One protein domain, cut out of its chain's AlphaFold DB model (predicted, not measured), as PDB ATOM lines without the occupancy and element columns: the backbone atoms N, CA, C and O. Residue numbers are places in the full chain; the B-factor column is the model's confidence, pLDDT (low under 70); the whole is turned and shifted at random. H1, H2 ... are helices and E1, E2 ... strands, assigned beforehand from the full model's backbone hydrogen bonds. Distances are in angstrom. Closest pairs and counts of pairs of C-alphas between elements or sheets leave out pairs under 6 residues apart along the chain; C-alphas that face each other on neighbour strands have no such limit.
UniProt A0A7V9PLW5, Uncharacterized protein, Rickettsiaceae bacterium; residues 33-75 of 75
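AT A GLANCE: This is residues 33 to 75 of the 75 residues of an uncharacterized protein of Rickettsiaceae bacterium (UniProt A0A7V9PLW5). A two-stranded antiparallel hairpin, E1 and E2, makes a small wall; the longer helix H2 packs mainly on E2, while the short helix H1 packs on E1. Between the two helices, residues 56 to 63 carry the backbone across from H1 to H2. You will find 43 printed residues with two named strands and two named helices, in the order E1, E2, H1, H2; the sheet's order is E1, E2, and the class is mixed, helices and strands. The whole is compact, with a radius of gyration of the C-alphas of 8.8 A, and its rounded outline spans 22 by 17 by 16 A.

HOW THE PARTS SIT: Start at residues 33 to 37, strand E1, and go on to residues 42 to 47, strand E2: the two form a hairpin. They are antiparallel neighbours, with 136 degrees between their N-to-C directions. Look at C-alphas 34 and 45, which face each other at 4.8 A. Then check N 35 and O 44, 2.8 A apart, and N 44 and O 35, also 2.8 A apart; both pairs are within hydrogen-bond range. Next comes H1, residues 51 to 55; its closest C-alphas to E1 are those of Cys 51 and Cys 35, 5.5 A apart. Go on to H2, residues 64 to 73, which has 8 pairs of C-alphas within 8 A of E2, the closest being those of Ala 73 and Thr 42, 5.5 A apart. With E1, H2 has 2 such pairs, the closest being those of Val 70 and Val 37, 6.6 A apart. H1 and H2 are only just apart, their closest C-alphas being 8.0 A from each other. In H1 and H2 every O i to N i+4 pair is within hydrogen-bond range.

IN THESE COORDINATES: Find C-alpha 33 at (108.107, -72.470, -9.738); from there E1 runs 12.2 A to C-alpha 37. E2 begins at C-alpha 42, at (95.389, -73.334, -6.600), and runs 15.8 A to C-alpha 47. H1 takes up residues 51 to 55, 6.2 A from first to last C-alpha. H2 runs 13.9 A from C-alpha 64 to C-alpha 73 at (94.128, -78.672, -5.832).

THE WHOLE: The two C-alphas farthest apart are those of Lys 48 and Lys 75, at 23.4 A. The printed part has no cut and ends at residue 75, the chain's last residue. The links E1 to E2 and E2 to H1 are tight, and the link H1 to H2, with 8 residues, is short. The mean pLDDT of the printed part is 73.8; look for values under 70 at residues 38 to 41, residue 61 and residues 73 to 75 of this predicted model.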
ATOM      1  N   GLU A  33     108.956 -73.589  -9.331       73.69
ATOM      2  CA  GLU A  33     108.107 -72.470  -9.738       73.69
ATOM      3  C   GLU A  33     106.665 -72.701  -9.269       73.69
ATOM      4  O   GLU A  33     106.219 -73.837  -9.101       73.69
ATOM      5  N   LYS A  34     105.929 -71.611  -9.033       79.75
ATOM      6  CA  LYS A  34     104.515 -71.668  -8.653       79.75
ATOM      7  C   LYS A  34     103.659 -71.861  -9.899       79.75
ATOM      8  O   LYS A  34     103.594 -70.973 -10.746       79.75
ATOM      9  N   CYS A  35     102.974 -72.990  -9.981       78.94
ATOM     10  CA  CYS A  35     102.038 -73.300 -11.048       78.94
ATOM     11  C   CYS A  35     100.604 -73.184 -10.542       78.94
ATOM     12  O   CYS A  35     100.271 -73.709  -9.483       78.94
ATOM     13  N   LYS A  36      99.742 -72.504 -11.299       77.44
ATOM     14  CA  LYS A  36      98.314 -72.406 -10.980       77.44
ATOM     15  C   LYS A  36      97.588 -73.576 -11.618       77.44
ATOM     16  O   LYS A  36      97.453 -73.609 -12.836       77.44
ATOM     17  N   VAL A  37      97.128 -74.515 -10.806       73.31
ATOM     18  CA  VAL A  37      96.504 -75.752 -11.274       73.31
ATOM     19  C   VAL A  37      95.041 -75.803 -10.839       73.31
ATOM     20  O   VAL A  37      94.673 -75.363  -9.749       73.31
ATOM     21  N   GLY A  38      94.195 -76.325 -11.728       67.38
ATOM     22  CA  GLY A  38      92.762 -76.482 -11.500       67.38
ATOM     23  C   GLY A  38      91.935 -75.202 -11.689       67.38
ATOM     24  O   GLY A  38      92.447 -74.090 -11.817       67.38
ATOM     25  N   ALA A  39      90.611 -75.372 -11.685       58.34
ATOM     26  CA  ALA A  39      89.648 -74.281 -11.871       58.34
ATOM     27  C   ALA A  39      89.644 -73.265 -10.711       58.34
ATOM     28  O   ALA A  39      89.223 -72.125 -10.887       58.34
ATOM     29  N   LYS A  40      90.126 -73.668  -9.528       61.31
ATOM     30  CA  LYS A  40      90.205 -72.821  -8.329       61.31
ATOM     31  C   LYS A  40      91.480 -71.972  -8.258       61.31
ATOM     32  O   LYS A  40      91.664 -71.266  -7.274       61.31
ATOM     33  N   HIS A  41      92.331 -72.002  -9.292       67.44
ATOM     34  CA  HIS A  41      93.619 -71.297  -9.309       67.44
ATOM     35  C   HIS A  41      94.498 -71.625  -8.094       67.44
ATOM     36  O   HIS A  41      95.115 -70.738  -7.502       67.44
ATOM     37  N   THR A  42      94.563 -72.899  -7.723       72.75
ATOM     38  CA  THR A  42      95.389 -73.334  -6.600       72.75
ATOM     39  C   THR A  42      96.858 -73.282  -7.011       72.75
ATOM     40  O   THR A  42      97.232 -73.793  -8.067       72.75
ATOM     41  N   GLU A  43      97.695 -72.631  -6.208       77.00
ATOM     42  CA  GLU A  43      99.130 -72.510  -6.470       77.00
ATOM     43  C   GLU A  43      99.869 -73.727  -5.904       77.00
ATOM     44  O   GLU A  43      99.880 -73.927  -4.694       77.00
ATOM     45  N   VAL A  44     100.497 -74.517  -6.774       77.38
ATOM     46  CA  VAL A  44     101.311 -75.686  -6.406       77.38
ATOM     47  C   VAL A  44     102.766 -75.432  -6.796       77.38
ATOM     48  O   VAL A  44     103.039 -74.828  -7.838       77.38
ATOM     49  N   MET A  45     103.716 -75.871  -5.968       77.38
ATOM     50  CA  MET A  45     105.138 -75.809  -6.306       77.38
ATOM     51  C   MET A  45     105.508 -76.978  -7.215       77.38
ATOM     52  O   MET A  45     105.496 -78.127  -6.800       77.38
ATOM     53  N   VAL A  46     105.861 -76.677  -8.462       76.31
ATOM     54  CA  VAL A  46     106.294 -77.675  -9.449       76.31
ATOM     55  C   VAL A  46     107.711 -77.359  -9.926       76.31
ATOM     56  O   VAL A  46     108.143 -76.204  -9.856       76.31
ATOM     57  N   PRO A  47     108.459 -78.335 -10.454       77.69
ATOM     58  CA  PRO A  47     109.731 -78.058 -11.102       77.69
ATOM     59  C   PRO A  47     109.557 -77.108 -12.299       77.69
ATOM     60  O   PRO A  47     108.569 -77.159 -13.042       77.69
ATOM     61  N   LYS A  48     110.527 -76.212 -12.499       74.75
ATOM     62  CA  LYS A  48     110.542 -75.265 -13.621       74.75
ATOM     63  C   LYS A  48     110.431 -76.015 -14.946       74.75
ATOM     64  O   LYS A  48     111.207 -76.925 -15.219       74.75
ATOM     65  N   GLY A  49     109.486 -75.590 -15.780       77.25
ATOM     66  CA  GLY A  49     109.207 -76.223 -17.072       77.25
ATOM     67  C   GLY A  49     108.240 -77.409 -17.013       77.25
ATOM     68  O   GLY A  49     107.902 -77.950 -18.062       77.25
ATOM     69  N   GLU A  50     107.748 -77.790 -15.831       76.44
ATOM     70  CA  GLU A  50     106.769 -78.879 -15.695       76.44
ATOM     71  C   GLU A  50     105.331 -78.397 -15.505       76.44
ATOM     72  O   GLU A  50     104.406 -79.165 -15.735       76.44
ATOM     73  N   CYS A  51     105.114 -77.111 -15.211       79.12
ATOM     74  CA  CYS A  51     103.768 -76.536 -15.079       79.12
ATOM     75  C   CYS A  51     102.879 -76.779 -16.317       79.12
ATOM     76  O   CYS A  51     101.708 -77.126 -16.184       79.12
ATOM     77  N   ASP A  52     103.443 -76.671 -17.524       81.06
ATOM     78  CA  ASP A  52     102.719 -76.912 -18.782       81.06
ATOM     79  C   ASP A  52     102.272 -78.378 -18.935       81.06
ATOM     80  O   ASP A  52     101.164 -78.654 -19.396       81.06
ATOM     81  N   LYS A  53     103.103 -79.323 -18.479       79.00
ATOM     82  CA  LYS A  53     102.779 -80.756 -18.466       79.00
ATOM     83  C   LYS A  53     101.643 -81.039 -17.492       79.00
ATOM     84  O   LYS A  53     100.656 -81.666 -17.865       79.00
ATOM     85  N   VAL A  54     101.732 -80.471 -16.290       76.69
ATOM     86  CA  VAL A  54     100.720 -80.613 -15.237       76.69
ATOM     87  C   VAL A  54      99.369 -80.068 -15.684       76.69
ATOM     88  O   VAL A  54      98.352 -80.736 -15.510       76.69
ATOM     89  N   MET A  55      99.343 -78.900 -16.332       73.00
ATOM     90  CA  MET A  55      98.117 -78.342 -16.914       73.00
ATOM     91  C   MET A  55      97.513 -79.232 -18.007       73.00
ATOM     92  O   MET A  55      96.293 -79.262 -18.169       73.00
ATOM     93  N   LYS A  56      98.348 -79.969 -18.745       77.12
ATOM     94  CA  LYS A  56      97.916 -80.963 -19.741       77.12
ATOM     95  C   LYS A  56      97.556 -82.322 -19.126       77.12
ATOM     96  O   LYS A  56      97.111 -83.203 -19.856       77.12
ATOM     97  N   GLY A  57      97.712 -82.491 -17.809       71.62
ATOM     98  CA  GLY A  57      97.456 -83.741 -17.089       71.62
ATOM     99  C   GLY A  57      98.626 -84.732 -17.098       71.62
ATOM    100  O   GLY A  57      98.469 -85.866 -16.649       71.62
ATOM    101  N   ASP A  58      99.794 -84.321 -17.586       76.12
ATOM    102  CA  ASP A  58     101.015 -85.121 -17.587       76.12
ATOM    103  C   ASP A  58     101.787 -84.883 -16.281       76.12
ATOM    104  O   ASP A  58     102.361 -83.820 -16.037       76.12
ATOM    105  N   MET A  59     101.730 -85.882 -15.400       74.56
ATOM    106  CA  MET A  59     102.346 -85.867 -14.067       74.56
ATOM    107  C   MET A  59     103.566 -86.799 -13.992       74.56
ATOM    108  O   MET A  59     104.035 -87.116 -12.904       74.56
ATOM    109  N   SER A  60     104.078 -87.266 -15.136       72.31
ATOM    110  CA  SER A  60     105.124 -88.296 -15.208       72.31
ATOM    111  C   SER A  60     106.517 -87.813 -14.795       72.31
ATOM    112  O   SER A  60     107.379 -88.644 -14.524       72.31
ATOM    113  N   GLY A  61     106.748 -86.498 -14.751       68.81
ATOM    114  CA  GLY A  61     107.988 -85.899 -14.237       68.81
ATOM    115  C   GLY A  61     107.899 -85.399 -12.794       68.81
ATOM    116  O   GLY A  61     108.917 -85.045 -12.206       68.81
ATOM    117  N   LEU A  62     106.696 -85.410 -12.210       73.81
ATOM    118  CA  LEU A  62     106.476 -84.935 -10.854       73.81
ATOM    119  C   LEU A  62     106.769 -86.019  -9.821       73.81
ATOM    120  O   LEU A  62     106.497 -87.201 -10.029       73.81
ATOM    121  N   THR A  63     107.248 -85.587  -8.658       77.19
ATOM    122  CA  THR A  63     107.274 -86.438  -7.471       77.19
ATOM    123  C   THR A  63     105.850 -86.682  -6.967       77.19
ATOM    124  O   THR A  63     104.936 -85.887  -7.207       77.19
ATOM    125  N   GLU A  64     105.650 -87.790  -6.249       79.06
ATOM    126  CA  GLU A  64     104.337 -88.149  -5.691       79.06
ATOM    127  C   GLU A  64     103.778 -87.063  -4.758       79.06
ATOM    128  O   GLU A  64     102.565 -86.882  -4.685       79.06
ATOM    129  N   GLU A  65     104.649 -86.287  -4.111       71.62
ATOM    130  CA  GLU A  65     104.288 -85.140  -3.272       71.62
ATOM    131  C   GLU A  65     103.610 -84.029  -4.085       71.62
ATOM    132  O   GLU A  65     102.490 -83.623  -3.774       71.62
ATOM    133  N   VAL A  66     104.244 -83.590  -5.178       73.75
ATOM    134  CA  VAL A  66     103.693 -82.541  -6.049       73.75
ATOM    135  C   VAL A  66     102.429 -83.040  -6.748       73.75
ATOM    136  O   VAL A  66     101.467 -82.293  -6.929       73.75
ATOM    137  N   LYS A  67     102.393 -84.329  -7.099       77.38
ATOM    138  CA  LYS A  67     101.204 -84.974  -7.652       77.38
ATOM    139  C   LYS A  67     100.032 -84.930  -6.665       77.38
ATOM    140  O   LYS A  67      98.931 -84.544  -7.052       77.38
ATOM    141  N   ALA A  68     100.273 -85.246  -5.394       79.88
ATOM    142  CA  ALA A  68      99.257 -85.182  -4.349       79.88
ATOM    143  C   ALA A  68      98.740 -83.750  -4.124       79.88
ATOM    144  O   ALA A  68      97.533 -83.564  -3.965       79.88
ATOM    145  N   GLU A  69      99.610 -82.735  -4.169       74.00
ATOM    146  CA  GLU A  69      99.196 -81.325  -4.106       74.00
ATOM    147  C   GLU A  69      98.335 -80.914  -5.313       74.00
ATOM    148  O   GLU A  69      97.309 -80.256  -5.137       74.00
ATOM    149  N   VAL A  70      98.694 -81.342  -6.529       75.06
ATOM    150  CA  VAL A  70      97.915 -81.106  -7.760       75.06
ATOM    151  C   VAL A  70      96.546 -81.793  -7.719       75.06
ATOM    152  O   VAL A  70      95.536 -81.194  -8.104       75.06
ATOM    153  N   GLU A  71      96.483 -83.039  -7.250       75.62
ATOM    154  CA  GLU A  71      95.228 -83.785  -7.114       75.62
ATOM    155  C   GLU A  71      94.334 -83.194  -6.013       75.62
ATOM    156  O   GLU A  71      93.117 -83.102  -6.190       75.62
ATOM    157  N   ALA A  72      94.921 -82.728  -4.907       73.44
ATOM    158  CA  ALA A  72      94.203 -81.996  -3.866       73.44
ATOM    159  C   ALA A  72      93.683 -80.639  -4.371       73.44
ATOM    160  O   ALA A  72      92.553 -80.262  -4.060       73.44
ATOM    161  N   ALA A  73      94.473 -79.939  -5.187       68.69
ATOM    162  CA  ALA A  73      94.128 -78.672  -5.832       68.69
ATOM    163  C   ALA A  73      93.027 -78.790  -6.898       68.69
ATOM    164  O   ALA A  73      92.302 -77.822  -7.142       68.69
ATOM    165  N   SER A  74      92.937 -79.949  -7.556       63.41
ATOM    166  CA  SER A  74      91.995 -80.214  -8.651       63.41
ATOM    167  C   SER A  74      90.621 -80.715  -8.179       63.41
ATOM    168  O   SER A  74      89.721 -80.854  -9.008       63.41
ATOM    169  N   LYS A  75      90.437 -80.964  -6.873       56.47
ATOM    170  CA  LYS A  75      89.135 -81.231  -6.229       56.47
ATOM    171  C   LYS A  75      88.406 -79.939  -5.836       56.47
ATOM    172  O   LYS A  75      87.157 -79.897  -5.885       56.47
TER     173      LYS A  75